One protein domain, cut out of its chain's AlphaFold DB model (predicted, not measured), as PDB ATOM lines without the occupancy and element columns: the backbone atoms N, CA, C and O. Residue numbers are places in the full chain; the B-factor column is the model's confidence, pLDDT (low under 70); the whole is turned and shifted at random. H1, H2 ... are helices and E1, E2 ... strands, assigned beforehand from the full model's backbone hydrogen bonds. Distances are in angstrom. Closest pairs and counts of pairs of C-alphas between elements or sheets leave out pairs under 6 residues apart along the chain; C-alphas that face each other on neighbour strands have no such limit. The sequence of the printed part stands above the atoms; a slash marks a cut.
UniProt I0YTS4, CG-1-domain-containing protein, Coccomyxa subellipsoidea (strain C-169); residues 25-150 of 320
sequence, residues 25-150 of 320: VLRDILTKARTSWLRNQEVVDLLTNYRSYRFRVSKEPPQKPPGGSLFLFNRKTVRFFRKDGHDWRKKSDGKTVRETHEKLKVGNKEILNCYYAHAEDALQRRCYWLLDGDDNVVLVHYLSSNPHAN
ATOM      1  N   VAL A  25      22.944  17.614  -1.532       88.81
ATOM      2  CA  VAL A  25      22.538  18.179  -0.234       88.81
ATOM      3  C   VAL A  25      21.015  18.225  -0.084       88.81
ATOM      4  O   VAL A  25      20.475  17.864   0.956       88.81
ATOM      5  N   LEU A  26      20.301  18.619  -1.137       90.88
ATOM      6  CA  LEU A  26      18.849  18.713  -1.108       90.88
ATOM      7  C   LEU A  26      18.186  17.332  -1.099       90.88
ATOM      8  O   LEU A  26      17.204  17.128  -0.389       90.88
ATOM      9  N   ARG A  27      18.744  16.363  -1.832       91.25
ATOM     10  CA  ARG A  27      18.290  14.965  -1.766       91.25
ATOM     11  C   ARG A  27      18.451  14.388  -0.359       91.25
ATOM     12  O   ARG A  27      17.542  13.709   0.123       91.25
ATOM     13  N   ASP A  28      19.547  14.714   0.315       92.75
ATOM     14  CA  ASP A  28      19.803  14.289   1.693       92.75
ATOM     15  C   ASP A  28      18.800  14.932   2.666       92.75
ATOM     16  O   ASP A  28      18.218  14.235   3.498       92.75
ATOM     17  N   ILE A  29      18.508  16.232   2.511       94.19
ATOM     18  CA  ILE A  29      17.480  16.945   3.294       94.19
ATOM     19  C   ILE A  29      16.105  16.289   3.118       94.19
ATOM     20  O   ILE A  29      15.428  16.000   4.105       94.19
ATOM     21  N   LEU A  30      15.686  16.021   1.879       93.06
ATOM     22  CA  LEU A  30      14.386  15.402   1.601       93.06
ATOM     23  C   LEU A  30      14.306  13.967   2.132       93.06
ATOM     24  O   LEU A  30      13.272  13.560   2.658       93.06
ATOM     25  N   THR A  31      15.400  13.209   2.038       93.25
ATOM     26  CA  THR A  31      15.481  11.852   2.596       93.25
ATOM     27  C   THR A  31      15.361  11.886   4.116       93.25
ATOM     28  O   THR A  31      14.574  11.139   4.691       93.25
ATOM     29  N   LYS A  32      16.075  12.806   4.768       94.25
ATOM     30  CA  LYS A  32      16.032  13.017   6.216       94.25
ATOM     31  C   LYS A  32      14.656  13.463   6.709       94.25
ATOM     32  O   LYS A  32      14.217  13.007   7.767       94.25
ATOM     33  N   ALA A  33      13.963  14.309   5.947       94.56
ATOM     34  CA  ALA A  33      12.620  14.778   6.285       94.56
ATOM     35  C   ALA A  33      11.601  13.636   6.412       94.56
ATOM     36  O   ALA A  33      10.610  13.778   7.126       94.56
ATOM     37  N   ARG A  34      11.833  12.494   5.756       93.25
ATOM     38  CA  ARG A  34      10.922  11.345   5.839       93.25
ATOM     39  C   ARG A  34      10.854  10.740   7.239       93.25
ATOM     40  O   ARG A  34       9.819  10.212   7.625       93.25
ATOM     41  N   THR A  35      11.950  10.799   7.990       92.75
ATOM     42  CA  THR A  35      12.098  10.068   9.257       92.75
ATOM     43  C   THR A  35      12.453  10.957  10.440       92.75
ATOM     44  O   THR A  35      12.413  10.497  11.579       92.75
ATOM     45  N   SER A  36      12.774  12.231  10.214       95.44
ATOM     46  CA  SER A  36      13.168  13.150  11.278       95.44
ATOM     47  C   SER A  36      12.787  14.594  10.970       95.44
ATOM     48  O   SER A  36      12.650  14.989   9.812       95.44
ATOM     49  N   TRP A  37      12.644  15.400  12.022       96.81
ATOM     50  CA  TRP A  37      12.461  16.840  11.882       96.81
ATOM     51  C   TRP A  37      13.694  17.497  11.258       96.81
ATOM     52  O   TRP A  37      14.835  17.215  11.635       96.81
ATOM     53  N   LEU A  38      13.452  18.418  10.326       97.19
ATOM     54  CA  LEU A  38      14.507  19.211   9.709       97.19
ATOM     55  C   LEU A  38      15.121  20.194  10.711       97.19
ATOM     56  O   LEU A  38      14.446  20.717  11.601       97.19
ATOM     57  N   ARG A  39      16.420  20.462  10.551       97.38
ATOM     58  CA  ARG A  39      17.122  21.505  11.309       97.38
ATOM     59  C   ARG A  39      16.632  22.874  10.850       97.38
ATOM     60  O   ARG A  39      16.314  23.062   9.680       97.38
ATOM     61  N   ASN A  40      16.680  23.861  11.741       97.94
ATOM     62  CA  ASN A  40      16.226  25.224  11.441       97.94
ATOM     63  C   ASN A  40      16.902  25.802  10.184       97.94
ATOM     64  O   ASN A  40      16.228  26.401   9.355       97.94
ATOM     65  N   GLN A  41      18.206  25.554  10.001       97.44
ATOM     66  CA  GLN A  41      18.947  25.984   8.809       97.44
ATOM     67  C   GLN A  41      18.408  25.353   7.516       97.44
ATOM     68  O   GLN A  41      18.267  26.047   6.517       97.44
ATOM     69  N   GLU A  42      18.083  24.058   7.545       97.44
ATOM     70  CA  GLU A  42      17.539  23.321   6.393       97.44
ATOM     71  C   GLU A  42      16.139  23.848   6.041       97.44
ATOM     72  O   GLU A  42      15.816  24.041   4.876       97.44
ATOM     73  N   VAL A  43      15.317  24.156   7.049       97.69
ATOM     74  CA  VAL A  43      13.991  24.759   6.845       97.69
ATOM     75  C   VAL A  43      14.094  26.155   6.227       97.69
ATOM     76  O   VAL A  43      13.345  26.461   5.298       97.69
ATOM     77  N   VAL A  44      15.011  27.000   6.715       96.81
ATOM     78  CA  VAL A  44      15.256  28.334   6.138       96.81
ATOM     79  C   VAL A  44      15.718  28.221   4.687       96.81
ATOM     80  O   VAL A  44      15.209  28.952   3.837       96.81
ATOM     81  N   ASP A  45      16.630  27.294   4.392       95.44
ATOM     82  CA  ASP A  45      17.126  27.052   3.038       95.44
ATOM     83  C   ASP A  45      15.987  26.653   2.086       95.44
ATOM     84  O   ASP A  45      15.783  27.290   1.052       95.44
ATOM     85  N   LEU A  46      15.146  25.695   2.492       95.50
ATOM     86  CA  LEU A  46      13.968  25.292   1.723       95.50
ATOM     87  C   LEU A  46      12.996  26.457   1.490       95.50
ATOM     88  O   LEU A  46      12.525  26.635   0.370       95.50
ATOM     89  N   LEU A  47      12.695  27.259   2.516       95.94
ATOM     90  CA  LEU A  47      11.754  28.382   2.414       95.94
ATOM     91  C   LEU A  47      12.283  29.550   1.576       95.94
ATOM     92  O   LEU A  47      11.483  30.259   0.971       95.94
ATOM     93  N   THR A  48      13.598  29.753   1.529       94.50
ATOM     94  CA  THR A  48      14.218  30.856   0.779       94.50
ATOM     95  C   THR A  48      14.452  30.465  -0.679       94.50
ATOM     96  O   THR A  48      14.208  31.251  -1.592       94.50
ATOM     97  N   ASN A  49      14.865  29.217  -0.913       93.50
ATOM     98  CA  ASN A  49      15.336  28.751  -2.215       93.50
ATOM     99  C   ASN A  49      14.336  27.852  -2.959       93.50
ATOM    100  O   ASN A  49      14.658  27.347  -4.036       93.50
ATOM    101  N   TYR A  50      13.101  27.678  -2.464       92.44
ATOM    102  CA  TYR A  50      12.098  26.806  -3.098       92.44
ATOM    103  C   TYR A  50      11.862  27.098  -4.589       92.44
ATOM    104  O   TYR A  50      11.647  26.167  -5.368       92.44
ATOM    105  N   ARG A  51      11.919  28.374  -5.008       91.25
ATOM    106  CA  ARG A  51      11.780  28.770  -6.422       91.25
ATOM    107  C   ARG A  51      12.955  28.272  -7.261       91.25
ATOM    108  O   ARG A  51      12.741  27.729  -8.343       91.25
ATOM    109  N   SER A  52      14.173  28.419  -6.748       90.62
ATOM    110  CA  SER A  52      15.406  27.944  -7.384       90.62
ATOM    111  C   SER A  52      15.418  26.421  -7.495       90.62
ATOM    112  O   SER A  52      15.766  25.885  -8.542       90.62
ATOM    113  N   TYR A  53      14.921  25.727  -6.466       89.62
ATOM    114  CA  TYR A  53      14.718  24.274  -6.468       89.62
ATOM    115  C   TYR A  53      13.510  23.815  -7.289       89.62
ATOM    116  O   TYR A  53      13.255  22.617  -7.387       89.62
ATOM    117  N   ARG A  54      12.764  24.750  -7.892       87.81
ATOM    118  CA  ARG A  54      11.566  24.493  -8.704       87.81
ATOM    119  C   ARG A  54      10.497  23.682  -7.969       87.81
ATOM    120  O   ARG A  54       9.729  22.971  -8.619       87.81
ATOM    121  N   PHE A  55      10.420  23.811  -6.645       90.06
ATOM    122  CA  PHE A  55       9.380  23.164  -5.859       90.06
ATOM    123  C   PHE A  55       8.024  23.808  -6.114       90.06
ATOM    124  O   PHE A  55       7.857  25.030  -6.044       90.06
ATOM    125  N   ARG A  56       7.029  22.968  -6.391       90.12
ATOM    126  CA  ARG A  56       5.649  23.409  -6.559       90.12
ATOM    127  C   ARG A  56       5.045  23.822  -5.226       90.12
ATOM    128  O   ARG A  56       5.030  23.066  -4.257       90.12
ATOM    129  N   VAL A  57       4.470  25.018  -5.232       94.00
ATOM    130  CA  VAL A  57       3.567  25.474  -4.181       94.00
ATOM    131  C   VAL A  57       2.199  24.857  -4.451       94.00
ATOM    132  O   VAL A  57       1.604  25.074  -5.509       94.00
ATOM    133  N   SER A  58       1.722  24.059  -3.505       93.94
ATOM    134  CA  SER A  58       0.427  23.396  -3.582       93.94
ATOM    135  C   SER A  58      -0.703  24.422  -3.493       93.94
ATOM    136  O   SER A  58      -0.638  25.379  -2.718       93.94
ATOM    137  N   LYS A  59      -1.737  24.227  -4.315       92.94
ATOM    138  CA  LYS A  59      -2.897  25.130  -4.412       92.94
ATOM    139  C   LYS A  59      -4.084  24.691  -3.552       92.94
ATOM    140  O   LYS A  59      -5.026  25.455  -3.393       92.94
ATOM    141  N   GLU A  60      -4.020  23.494  -2.979       92.06
ATOM    142  CA  GLU A  60      -5.105  22.867  -2.223       92.06
ATOM    143  C   GLU A  60      -4.561  22.218  -0.943       92.06
ATOM    144  O   GLU A  60      -3.407  21.785  -0.938       92.06
ATOM    145  N   PRO A  61      -5.354  22.153   0.144       91.94
ATOM    146  CA  PRO A  61      -4.959  21.455   1.363       91.94
ATOM    147  C   PRO A  61      -4.811  19.941   1.110       91.94
ATOM    148  O   PRO A  61      -5.649  19.351   0.421       91.94
ATOM    149  N   PRO A  62      -3.791  19.287   1.691       92.19
ATOM    150  CA  PRO A  62      -3.588  17.853   1.526       92.19
ATOM    151  C   PRO A  62      -4.683  17.079   2.271       92.19
ATOM    152  O   PRO A  62      -5.157  17.539   3.303       92.19
ATOM    153  N   GLN A  63      -5.071  15.900   1.786       93.94
ATOM    154  CA  GLN A  63      -6.066  15.045   2.447       93.94
ATOM    155  C   GLN A  63      -5.370  13.869   3.135       93.94
ATOM    156  O   GLN A  63      -4.765  13.039   2.462       93.94
ATOM    157  N   LYS A  64      -5.430  13.826   4.471       92.81
ATOM    158  CA  LYS A  64      -4.781  12.837   5.350       92.81
ATOM    159  C   LYS A  64      -3.351  12.469   4.908       92.81
ATOM    160  O   LYS A  64      -3.066  11.294   4.676       92.81
ATOM    161  N   PRO A  65      -2.432  13.450   4.779       93.44
ATOM    162  CA  PRO A  65      -1.069  13.180   4.329       93.44
ATOM    163  C   PRO A  65      -0.338  12.210   5.276       93.44
ATOM    164  O   PRO A  65      -0.468  12.354   6.497       93.44
ATOM    165  N   PRO A  66       0.447  11.251   4.749       92.12
ATOM    166  CA  PRO A  66       1.205  10.316   5.571       92.12
ATOM    167  C   PRO A  66       2.404  10.992   6.247       92.12
ATOM    168  O   PRO A  66       2.873  12.058   5.825       92.12
ATOM    169  N   GLY A  67       2.932  10.341   7.287       93.19
ATOM    170  CA  GLY A  67       4.180  10.747   7.929       93.19
ATOM    171  C   GLY A  67       5.351  10.754   6.941       93.19
ATOM    172  O   GLY A  67       5.387   9.970   5.998       93.19
ATOM    173  N   GLY A  68       6.281  11.688   7.125       93.19
ATOM    174  CA  GLY A  68       7.413  11.919   6.229       93.19
ATOM    175  C   GLY A  68       7.120  12.835   5.036       93.19
ATOM    176  O   GLY A  68       8.003  13.070   4.210       93.19
ATOM    177  N   SER A  69       5.901  13.373   4.933       94.44
ATOM    178  CA  SER A  69       5.501  14.250   3.828       94.44
ATOM    179  C   SER A  69       5.844  15.721   4.083       94.44
ATOM    180  O   SER A  69       5.675  16.236   5.192       94.44
ATOM    181  N   LEU A  70       6.247  16.422   3.018       96.25
ATOM    182  CA  LEU A  70       6.507  17.863   2.992       96.25
ATOM    183  C   LEU A  70       5.642  18.556   1.937       96.25
ATOM    184  O   LEU A  70       5.523  18.067   0.813       96.25
ATOM    185  N   PHE A  71       5.108  19.726   2.282       96.75
ATOM    186  CA  PHE A  71       4.317  20.559   1.379       96.75
ATOM    187  C   PHE A  71       4.660  22.037   1.541       96.75
ATOM    188  O   PHE A  71       4.872  22.511   2.654       96.75
ATOM    189  N   LEU A  72       4.651  22.779   0.435       97.12
ATOM    190  CA  LEU A  72       4.713  24.240   0.437       97.12
ATOM    191  C   LEU A  72       3.349  24.811   0.062       97.12
ATOM    192  O   LEU A  72       2.771  24.400  -0.942       97.12
ATOM    193  N   PHE A  73       2.875  25.800   0.812       96.69
ATOM    194  CA  PHE A  73       1.657  26.546   0.493       96.69
ATOM    195  C   PHE A  73       1.928  28.041   0.501       96.69
ATOM    196  O   PHE A  73       2.759  28.528   1.263       96.69
ATOM    197  N   ASN A  74       1.168  28.788  -0.293       95.25
ATOM    198  CA  ASN A  74       1.046  30.226  -0.110       95.25
ATOM    199  C   ASN A  74      -0.158  30.490   0.805       95.25
ATOM    200  O   ASN A  74      -1.291  30.147   0.469       95.25
ATOM    201  N   ARG A  75       0.078  31.112   1.966       94.38
ATOM    202  CA  ARG A  75      -0.960  31.355   2.984       94.38
ATOM    203  C   ARG A  75      -2.076  32.281   2.504       94.38
ATOM    204  O   ARG A  75      -3.182  32.211   3.033       94.38
ATOM    205  N   LYS A  76      -1.804  33.148   1.521       93.62
ATOM    206  CA  LYS A  76      -2.816  34.045   0.949       93.62
ATOM    207  C   LYS A  76      -3.813  33.276   0.087       93.62
ATOM    208  O   LYS A  76      -5.005  33.543   0.173       93.62
ATOM    209  N   THR A  77      -3.334  32.313  -0.701       94.12
ATOM    210  CA  THR A  77      -4.180  31.537  -1.619       94.12
ATOM    211  C   THR A  77      -4.801  30.320  -0.939       94.12
ATOM    212  O   THR A  77      -5.961  30.015  -1.181       94.12
ATOM    213  N   VAL A  78      -4.069  29.648  -0.046       95.06
ATOM    214  CA  VAL A  78      -4.527  28.443   0.665       95.06
ATOM    215  C   VAL A  78      -4.646  28.738   2.160       95.06
ATOM    216  O   VAL A  78      -3.908  28.191   2.973       95.06
ATOM    217  N   ARG A  79      -5.574  29.621   2.565       94.38
ATOM    218  CA  ARG A  79      -5.731  30.024   3.987       94.38
ATOM    219  C   ARG A  79      -5.982  28.844   4.931       94.38
ATOM    220  O   ARG A  79      -5.511  28.853   6.065       94.38
ATOM    221  N   PHE A  80      -6.702  27.825   4.462       95.00
ATOM    222  CA  PHE A  80      -7.100  26.656   5.252       95.00
ATOM    223  C   PHE A  80      -6.240  25.417   4.972       95.00
ATOM    224  O   PHE A  80      -6.731  24.298   5.078       95.00
ATOM    225  N   PHE A  81      -4.948  25.589   4.667       94.88
ATOM    226  CA  PHE A  81      -4.008  24.479   4.421       94.88
ATOM    227  C   PHE A  81      -3.921  23.458   5.576       94.88
ATOM    228  O   PHE A  81      -3.496  22.327   5.372       94.88
ATOM    229  N   ARG A  82      -4.341  23.847   6.789       95.62
ATOM    230  CA  ARG A  82      -4.405  22.987   7.984       95.62
ATOM    231  C   ARG A  82      -5.661  22.120   8.073       95.62
ATOM    232  O   ARG A  82      -5.716  21.275   8.963       95.62
ATOM    233  N   LYS A  83      -6.663  22.335   7.208       94.88
ATOM    234  CA  LYS A  83      -7.863  21.491   7.095       94.88
ATOM    235  C   LYS A  83      -7.508  20.242   6.286       94.88
ATOM    236  O   LYS A  83      -7.977  20.058   5.170       94.88
ATOM    237  N   ASP A  84      -6.626  19.434   6.860       94.62
ATOM    238  CA  ASP A  84      -5.984  18.296   6.204       94.62
ATOM    239  C   ASP A  84      -6.627  16.943   6.531       94.62
ATOM    240  O   ASP A  84      -6.114  15.895   6.154       94.62
ATOM    241  N   GLY A  85      -7.762  16.956   7.230       94.31
ATOM    242  CA  GLY A  85      -8.556  15.762   7.514       94.31
ATOM    243  C   GLY A  85      -7.998  14.858   8.614       94.31
ATOM    244  O   GLY A  85      -8.591  13.812   8.856       94.31
ATOM    245  N   HIS A  86      -6.897  15.234   9.273       94.88
ATOM    246  CA  HIS A  86      -6.394  14.525  10.453       94.88
ATOM    247  C   HIS A  86      -7.109  14.965  11.730       94.88
ATOM    248  O   HIS A  86      -7.437  16.144  11.906       94.88
ATOM    249  N   ASP A  87      -7.282  14.020  12.650       94.44
ATOM    250  CA  ASP A  87      -7.838  14.270  13.976       94.44
ATOM    251  C   ASP A  87      -6.735  14.775  14.916       94.44
ATOM    252  O   ASP A  87      -5.994  14.033  15.568       94.44
ATOM    253  N   TRP A  88      -6.573  16.100  14.917       95.94
ATOM    254  CA  TRP A  88      -5.624  16.800  15.777       95.94
ATOM    255  C   TRP A  88      -6.142  16.880  17.209       95.94
ATOM    256  O   TRP A  88      -7.293  17.258  17.432       95.94
ATOM    257  N   ARG A  89      -5.260  16.634  18.184       95.38
ATOM    258  CA  ARG A  89      -5.589  16.749  19.609       95.38
ATOM    259  C   ARG A  89      -6.137  18.134  19.899       95.38
ATOM    260  O   ARG A  89      -5.519  19.149  19.567       95.38
ATOM    261  N   LYS A  90      -7.296  18.177  20.542       95.00
ATOM    262  CA  LYS A  90      -7.995  19.421  20.864       95.00
ATOM    263  C   LYS A  90      -7.713  19.831  22.310       95.00
ATOM    264  O   LYS A  90      -7.264  19.030  23.129       95.00
ATOM    265  N   LYS A  91      -7.910  21.112  22.611       95.06
ATOM    266  CA  LYS A  91      -7.943  21.638  23.982       95.06
ATOM    267  C   LYS A  91      -9.132  21.024  24.737       95.06
ATOM    268  O   LYS A  91     -10.006  20.425  24.112       95.06
ATOM    269  N   SER A  92      -9.183  21.221  26.056       93.75
ATOM    270  CA  SER A  92     -10.294  20.787  26.926       93.75
ATOM    271  C   SER A  92     -11.673  21.155  26.374       93.75
ATOM    272  O   SER A  92     -12.621  20.396  26.519       93.75
ATOM    273  N   ASP A  93     -11.761  22.280  25.667       90.50
ATOM    274  CA  ASP A  93     -13.005  22.804  25.100       90.50
ATOM    275  C   ASP A  93     -13.517  21.997  23.890       90.50
ATOM    276  O   ASP A  93     -14.559  22.324  23.326       90.50
ATOM    277  N   GLY A  94     -12.754  21.013  23.398       91.06
ATOM    278  CA  GLY A  94     -13.126  20.128  22.285       91.06
ATOM    279  C   GLY A  94     -13.240  20.802  20.909       91.06
ATOM    280  O   GLY A  94     -13.453  20.121  19.906       91.06
ATOM    281  N   LYS A  95     -13.084  22.128  20.829       90.00
ATOM    282  CA  LYS A  95     -13.234  22.920  19.594       90.00
ATOM    283  C   LYS A  95     -11.899  23.308  18.965       90.00
ATOM    284  O   LYS A  95     -11.735  23.228  17.752       90.00
ATOM    285  N   THR A  96     -10.940  23.718  19.788       92.88
ATOM    286  CA  THR A  96      -9.676  24.310  19.323       92.88
ATOM    287  C   THR A  96      -8.564  23.273  19.329       92.88
ATOM    288  O   THR A  96      -8.364  22.604  20.337       92.88
ATOM    289  N   VAL A  97      -7.797  23.164  18.243       95.81
ATOM    290  CA  VAL A  97      -6.604  22.303  18.193       95.81
ATOM    291  C   VAL A  97      -5.554  22.788  19.200       95.81
ATOM    292  O   VAL A  97      -5.302  23.988  19.330       95.81
ATOM    293  N   ARG A  98      -4.928  21.854  19.919       95.62
ATOM    294  CA  ARG A  98      -3.793  22.123  20.803       95.62
ATOM    295  C   ARG A  98      -2.531  22.280  19.957       95.62
ATOM    296  O   ARG A  98      -1.804  21.324  19.706       95.62
ATOM    297  N   GLU A  99      -2.311  23.507  19.503       95.62
ATOM    298  CA  GLU A  99      -1.148  23.914  18.717       95.62
ATOM    299  C   GLU A  99      -0.224  24.785  19.580       95.62
ATOM    300  O   GLU A  99      -0.679  25.757  20.186       95.62
ATOM    301  N   THR A 100       1.057  24.424  19.649       97.00
ATOM    302  CA  THR A 100       2.095  25.216  20.326       97.00
ATOM    303  C   THR A 100       2.779  26.122  19.312       97.00
ATOM    304  O   THR A 100       3.081  25.687  18.199       97.00
ATOM    305  N   HIS A 101       3.024  27.377  19.687       96.94
ATOM    306  CA  HIS A 101       3.676  28.371  18.835       96.94
ATOM    307  C   HIS A 101       5.070  28.678  19.374       96.94
ATOM    308  O   HIS A 101       5.214  29.110  20.514       96.94
ATOM    309  N   GLU A 102       6.086  28.471  18.546       97.44
ATOM    310  CA  GLU A 102       7.490  28.680  18.896       97.44
ATOM    311  C   GLU A 102       8.173  29.578  17.863       97.44
ATOM    312  O   GLU A 102       7.878  29.512  16.666       97.44
ATOM    313  N   LYS A 103       9.128  30.398  18.313       97.25
ATOM    314  CA  LYS A 103      10.055  31.115  17.431       97.25
ATOM    315  C   LYS A 103      11.394  30.399  17.438       97.25
ATOM    316  O   LYS A 103      11.995  30.211  18.494       97.25
ATOM    317  N   LEU A 104      11.861  29.987  16.265       97.75
ATOM    318  CA  LEU A 104      13.089  29.210  16.133       97.75
ATOM    319  C   LEU A 104      14.251  30.091  15.678       97.75
ATOM    320  O   LEU A 104      14.111  30.958  14.805       97.75
ATOM    321  N   LYS A 105      15.416  29.829  16.276       97.62
ATOM    322  CA  LYS A 105      16.660  30.555  16.025       97.62
ATOM    323  C   LYS A 105      17.567  29.815  15.052       97.62
ATOM    324  O   LYS A 105      17.632  28.584  15.051       97.62
ATOM    325  N   VAL A 106      18.297  30.585  14.259       96.75
ATOM    326  CA  VAL A 106      19.436  30.122  13.467       96.75
ATOM    327  C   VAL A 106      20.627  30.981  13.876       96.75
ATOM    328  O   VAL A 106      20.581  32.207  13.766       96.75
ATOM    329  N   GLY A 107      21.660  30.346  14.435       95.12
ATOM    330  CA  GLY A 107      22.680  31.066  15.196       95.12
ATOM    331  C   GLY A 107      22.032  31.819  16.363       95.12
ATOM    332  O   GLY A 107      21.325  31.221  17.173       95.12
ATOM    333  N   ASN A 108      22.205  33.142  16.397       95.38
ATOM    334  CA  ASN A 108      21.726  33.990  17.494       95.38
ATOM    335  C   ASN A 108      20.474  34.811  17.138       95.38
ATOM    336  O   ASN A 108      20.013  35.601  17.960       95.38
ATOM    337  N   LYS A 109      19.909  34.634  15.936       97.19
ATOM    338  CA  LYS A 109      18.745  35.395  15.456       97.19
ATOM    339  C   LYS A 109      17.508  34.501  15.371       97.19
ATOM    340  O   LYS A 109      17.591  33.374  14.888       97.19
ATOM    341  N   GLU A 110      16.358  35.006  15.811       97.62
ATOM    342  CA  GLU A 110      15.050  34.389  15.547       97.62
ATOM    343  C   GLU A 110      14.677  34.618  14.084       97.62
ATOM    344  O   GLU A 110      14.616  35.760  13.635       97.62
ATOM    345  N   ILE A 111      14.464  33.538  13.329       97.75
ATOM    346  CA  ILE A 111      14.212  33.620  11.878       97.75
ATOM    347  C   ILE A 111      12.893  32.950  11.486       97.75
ATOM    348  O   ILE A 111      12.256  33.376  10.525       97.75
ATOM    349  N   LEU A 112      12.441  31.934  12.224       98.06
ATOM    350  CA  LEU A 112      11.254  31.155  11.872       98.06
ATOM    351  C   LEU A 112      10.174  31.266  12.941       98.06
ATOM    352  O   LEU A 112      10.457  31.203  14.134       98.06
ATOM    353  N   ASN A 113       8.924  31.305  12.500       98.06
ATOM    354  CA  ASN A 113       7.798  30.856  13.307       98.06
ATOM    355  C   ASN A 113       7.578  29.363  13.056       98.06
ATOM    356  O   ASN A 113       7.675  28.908  11.914       98.06
ATOM    357  N   CYS A 114       7.250  28.619  14.107       98.12
ATOM    358  CA  CYS A 114       6.933  27.203  14.054       98.12
ATOM    359  C   CYS A 114       5.656  26.927  14.839       98.12
ATOM    360  O   CYS A 114       5.575  27.203  16.035       98.12
ATOM    361  N   TYR A 115       4.659  26.363  14.169       98.25
ATOM    362  CA  TYR A 115       3.458  25.843  14.814       98.25
ATOM    363  C   TYR A 115       3.543  24.329  14.880       98.25
ATOM    364  O   TYR A 115       3.773  23.685  13.856       98.25
ATOM    365  N   TYR A 116       3.339  23.768  16.067       97.75
ATOM    366  CA  TYR A 116       3.471  22.341  16.325       97.75
ATOM    367  C   TYR A 116       2.167  21.748  16.848       97.75
ATOM    368  O   TYR A 116       1.595  22.249  17.816       97.75
ATOM    369  N   ALA A 117       1.699  20.678  16.206       97.44
ATOM    370  CA  ALA A 117       0.473  19.979  16.563       97.44
ATOM    371  C   ALA A 117       0.688  18.462  16.614       97.44
ATOM    372  O   ALA A 117       1.459  17.897  15.834       97.44
ATOM    373  N   HIS A 118      -0.049  17.814  17.512       96.00
ATOM    374  CA  HIS A 118      -0.092  16.363  17.667       96.00
ATOM    375  C   HIS A 118      -1.468  15.838  17.279       96.00
ATOM    376  O   HIS A 118      -2.479  16.386  17.717       96.00
ATOM    377  N   ALA A 119      -1.500  14.777  16.488       94.00
ATOM    378  CA  ALA A 119      -2.700  14.003  16.222       94.00
ATOM    379  C   ALA A 119      -2.930  12.953  17.316       94.00
ATOM    380  O   ALA A 119      -2.101  12.750  18.216       94.00
ATOM    381  N   GLU A 120      -4.080  12.297  17.248       85.50
ATOM    382  CA  GLU A 120      -4.378  11.125  18.070       85.50
ATOM    383  C   GLU A 120      -3.548   9.910  17.614       85.50
ATOM    384  O   GLU A 120      -2.890   9.278  18.442       85.50
ATOM    385  N   ASP A 121      -3.418   9.708  16.299       85.56
ATOM    386  CA  ASP A 121      -2.770   8.550  15.656       85.56
ATOM    387  C   ASP A 121      -1.230   8.603  15.609       85.56
ATOM    388  O   ASP A 121      -0.613   8.241  14.608       85.56
ATOM    389  N   ALA A 122      -0.569   9.108  16.654       89.06
ATOM    390  CA  ALA A 122       0.899   9.244  16.714       89.06
ATOM    391  C   ALA A 122       1.526  10.130  15.602       89.06
ATOM    392  O   ALA A 122       2.748  10.265  15.511       89.06
ATOM    393  N   LEU A 123       0.704  10.783  14.778       94.94
ATOM    394  CA  LEU A 123       1.140  11.738  13.770       94.94
ATOM    395  C   LEU A 123       1.391  13.109  14.399       94.94
ATOM    396  O   LEU A 123       0.712  13.548  15.326       94.94
ATOM    397  N   GLN A 124       2.381  13.808  13.876       96.50
ATOM    398  CA  GLN A 124       2.779  15.138  14.298       96.50
ATOM    399  C   GLN A 124       2.913  16.031  13.065       96.50
ATOM    400  O   GLN A 124       3.289  15.568  11.986       96.50
ATOM    401  N   ARG A 125       2.629  17.325  13.222       97.62
ATOM    402  CA  ARG A 125       2.774  18.322  12.155       97.62
ATOM    403  C   ARG A 125       3.504  19.549  12.662       97.62
ATOM    404  O   ARG A 125       3.121  20.117  13.686       97.62
ATOM    405  N   ARG A 126       4.503  19.997  11.902       98.19
ATOM    406  CA  ARG A 126       5.146  21.304  12.066       98.19
ATOM    407  C   ARG A 126       4.889  22.180  10.850       98.19
ATOM    408  O   ARG A 126       5.048  21.735   9.719       98.19
ATOM    409  N   CYS A 127       4.472  23.417  11.088       98.19
ATOM    410  CA  CYS A 127       4.300  24.429  10.048       98.19
ATOM    411  C   CYS A 127       5.310  25.549  10.278       98.19
ATOM    412  O   CYS A 127       5.346  26.108  11.372       98.19
ATOM    413  N   TYR A 128       6.076  25.900   9.250       98.31
ATOM    414  CA  TYR A 128       7.171  26.860   9.325       98.31
ATOM    415  C   TYR A 128       6.981  28.012   8.344       98.31
ATOM    416  O   TYR A 128       6.653  27.783   7.181       98.31
ATOM    417  N   TRP A 129       7.247  29.241   8.777       97.75
ATOM    418  CA  TRP A 129       7.404  30.392   7.883       97.75
ATOM    419  C   TRP A 129       8.415  31.379   8.454       97.75
ATOM    420  O   TRP A 129       8.594  31.474   9.671       97.75
ATOM    421  N   LEU A 130       9.063  32.123   7.566       97.38
ATOM    422  CA  LEU A 130      10.017  33.165   7.936       97.38
ATOM    423  C   LEU A 130       9.301  34.300   8.691       97.38
ATOM    424  O   LEU A 130       8.201  34.699   8.308       97.38
ATOM    425  N   LEU A 131       9.913  34.791   9.772       95.31
ATOM    426  CA  LEU A 131       9.437  35.947  10.546       95.31
ATOM    427  C   LEU A 131       9.376  37.203   9.670       95.31
ATOM    428  O   LEU A 131       8.325  37.829   9.589       95.31
ATOM    429  N   ASP A 132      10.465  37.470   8.952       90.31
ATOM    430  CA  ASP A 132      10.638  38.637   8.077       90.31
ATOM    431  C   ASP A 132      10.412  38.273   6.590       90.31
ATOM    432  O   ASP A 132      11.063  38.811   5.702       90.31
ATOM    433  N   GLY A 133       9.573  37.268   6.300       83.31
ATOM    434  CA  GLY A 133       9.390  36.748   4.939       83.31
ATOM    435  C   GLY A 133       8.208  37.354   4.182       83.31
ATOM    436  O   GLY A 133       7.055  37.146   4.564       83.31
ATOM    437  N   ASP A 134       8.475  37.969   3.029       80.62
ATOM    438  CA  ASP A 134       7.450  38.630   2.201       80.62
ATOM    439  C   ASP A 134       6.603  37.665   1.356       80.62
ATOM    440  O   ASP A 134       5.469  37.960   0.965       80.62
ATOM    441  N   ASP A 135       7.116  36.462   1.103       82.62
ATOM    442  CA  ASP A 135       6.530  35.522   0.145       82.62
ATOM    443  C   ASP A 135       5.233  34.857   0.633       82.62
ATOM    444  O   ASP A 135       4.522  34.222  -0.145       82.62
ATOM    445  N   ASN A 136       4.880  35.017   1.915       93.38
ATOM    446  CA  ASN A 136       3.721  34.371   2.547       93.38
ATOM    447  C   ASN A 136       3.721  32.837   2.434       93.38
ATOM    448  O   ASN A 136       2.681  32.205   2.645       93.38
ATOM    449  N   VAL A 137       4.870  32.243   2.120       95.88
ATOM    450  CA  VAL A 137       5.032  30.802   1.960       95.88
ATOM    451  C   VAL A 137       5.164  30.135   3.326       95.88
ATOM    452  O   VAL A 137       5.825  30.649   4.227       95.88
ATOM    453  N   VAL A 138       4.507  28.988   3.471       97.56
ATOM    454  CA  VAL A 138       4.597  28.107   4.633       97.56
ATOM    455  C   VAL A 138       5.037  26.720   4.181       97.56
ATOM    456  O   VAL A 138       4.492  26.178   3.218       97.56
ATOM    457  N   LEU A 139       6.009  26.146   4.887       98.00
ATOM    458  CA  LEU A 139       6.413  24.750   4.753       98.00
ATOM    459  C   LEU A 139       5.692  23.936   5.825       98.00
ATOM    460  O   LEU A 139       5.777  24.255   7.008       98.00
ATOM    461  N   VAL A 140       4.993  22.886   5.420       98.12
ATOM    462  CA  VAL A 140       4.285  21.974   6.317       98.12
ATOM    463  C   VAL A 140       4.959  20.616   6.254       98.12
ATOM    464  O   VAL A 140       5.125  20.048   5.177       98.12
ATOM    465  N   HIS A 141       5.338  20.107   7.420       97.56
ATOM    466  CA  HIS A 141       6.058  18.855   7.591       97.56
ATOM    467  C   HIS A 141       5.265  17.927   8.501       97.56
ATOM    468  O   HIS A 141       4.966  18.277   9.643       97.56
ATOM    469  N   TYR A 142       4.925  16.753   7.982       96.75
ATOM    470  CA  TYR A 142       4.257  15.685   8.712       96.75
ATOM    471  C   TYR A 142       5.277  14.629   9.110       96.75
ATOM    472  O   TYR A 142       6.062  14.189   8.274       96.75
ATOM    473  N   LEU A 143       5.243  14.186  10.360       95.31
ATOM    474  CA  LEU A 143       6.089  13.105  10.849       95.31
ATOM    475  C   LEU A 143       5.273  12.207  11.770       95.31
ATOM    476  O   LEU A 143       4.610  12.688  12.683       95.31
ATOM    477  N   SER A 144       5.303  10.904  11.536       92.81
ATOM    478  CA  SER A 144       4.742   9.925  12.459       92.81
ATOM    479  C   SER A 144       5.796   9.545  13.494       92.81
ATOM    480  O   SER A 144       6.944   9.270  13.143       92.81
ATOM    481  N   SER A 145       5.422   9.487  14.772       86.12
ATOM    482  CA  SER A 145       6.293   8.911  15.801       86.12
ATOM    483  C   SER A 145       6.335   7.383  15.742       86.12
ATOM    484  O   SER A 145       7.211   6.779  16.350       86.12
ATOM    485  N   ASN A 146       5.425   6.753  14.991       81.75
ATOM    486  CA  ASN A 146       5.557   5.356  14.601       81.75
ATOM    487  C   ASN A 146       6.409   5.265  13.315       81.75
ATOM    488  O   ASN A 146       5.924   5.683  12.255       81.75
ATOM    489  N   PRO A 147       7.638   4.711  13.371       64.62
ATOM    490  CA  PRO A 147       8.529   4.618  12.215       64.62
ATOM    491  C   PRO A 147       7.950   3.758  11.085       64.62
ATOM    492  O   PRO A 147       8.197   4.060   9.918       64.62
ATOM    493  N   HIS A 148       7.108   2.764  11.397       64.50
ATOM    494  CA  HIS A 148       6.433   1.962  10.374       64.50
ATOM    495  C   HIS A 148       5.410   2.777   9.574       64.50
ATOM    496  O   HIS A 148       5.199   2.497   8.402       64.50
ATOM    497  N   ALA A 149       4.823   3.830  10.148       65.75
ATOM    498  CA  ALA A 149       3.859   4.682   9.449       65.75
ATOM    499  C   ALA A 149       4.508   5.822   8.635       65.75
ATOM    500  O   ALA A 149       3.828   6.444   7.823       65.75
ATOM    501  N   ASN A 150       5.815   6.073   8.794       61.38
ATOM    502  CA  ASN A 150       6.567   7.000   7.929       61.38
ATOM    503  C   ASN A 150       6.961   6.375   6.579       61.38
ATOM    504  O   ASN A 150       7.391   7.087   5.676       61.38
TER     505      ASN A 150
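Overview. This is residues 25 to 150 of the 320 residues of the protein "CG-1-domain-containing protein" of Coccomyxa subellipsoidea (strain C-169) (UniProt I0YTS4). One strongly twisted antiparallel sheet of five strands has H2 packed on one face, while H1 near H2 and the small H3 at the far end only graze the sheet. The long link of residues 75 to 98 passes the side away from H2, from edge strand E1 to edge strand E2. The 126 printed residues hold H1 H2 E1 E2 E3 E4 E5 H3 along the chain; the sheet's order is E1 E5 E4 E3 E2. The class is mixed, helices and strands, with under half of the residues in named elements; the whole is compact, radius of gyration of the C-alphas 14.2 A, spans 39 by 32 by 31 A.

Along the chain. H1, residues 25 to 33, begins at C-alpha 25 (22.538, 18.179, -0.234). H2 is residues 40 to 49, 14.1 A long. E1 is residues 70 to 74, E2 99 to 106, E3 109 to 118 at 26.9 A, E4 123 to 130 and E5 137 to 144. H3, residues 147 to 150, ends at C-alpha 150 (6.567, 7.000, 7.929).

Arrangement. E2 to E5 form a meander, each strand the antiparallel neighbour of the one before. Within hydrogen-bond range are N 102 and O 114 across E2 and E3 at 2.9 A, N 115 and O 127 across E3 and E4 at 2.9 A, N 126 and O 141 across E4 and E5 at 2.9 A, and N 71 and O 140 across E1 and E5 at 2.9 A. H2 is on one face of the sheet, in two layers, helix over sheet; the closest C-alphas of H2 and E5 are Leu 47 and Leu 139, 6.9 A. H1 and H2 are close but not clearly touching, C-alphas of Ile 29 and Glu 42 at 7.1 A, at a steep tilt of 58 degrees, opposite ways. In H1 and H2 every O i to N i+4 pair is within range; H3 is too short for one.

Size, cuts and confidence. The farthest C-alphas, Val 25 and Asp 93, are 43.9 A apart. The printed part has no cut. The links H2 to E1 and E1 to E2 are long. Residues 147 to 150 are under 70 in pLDDT.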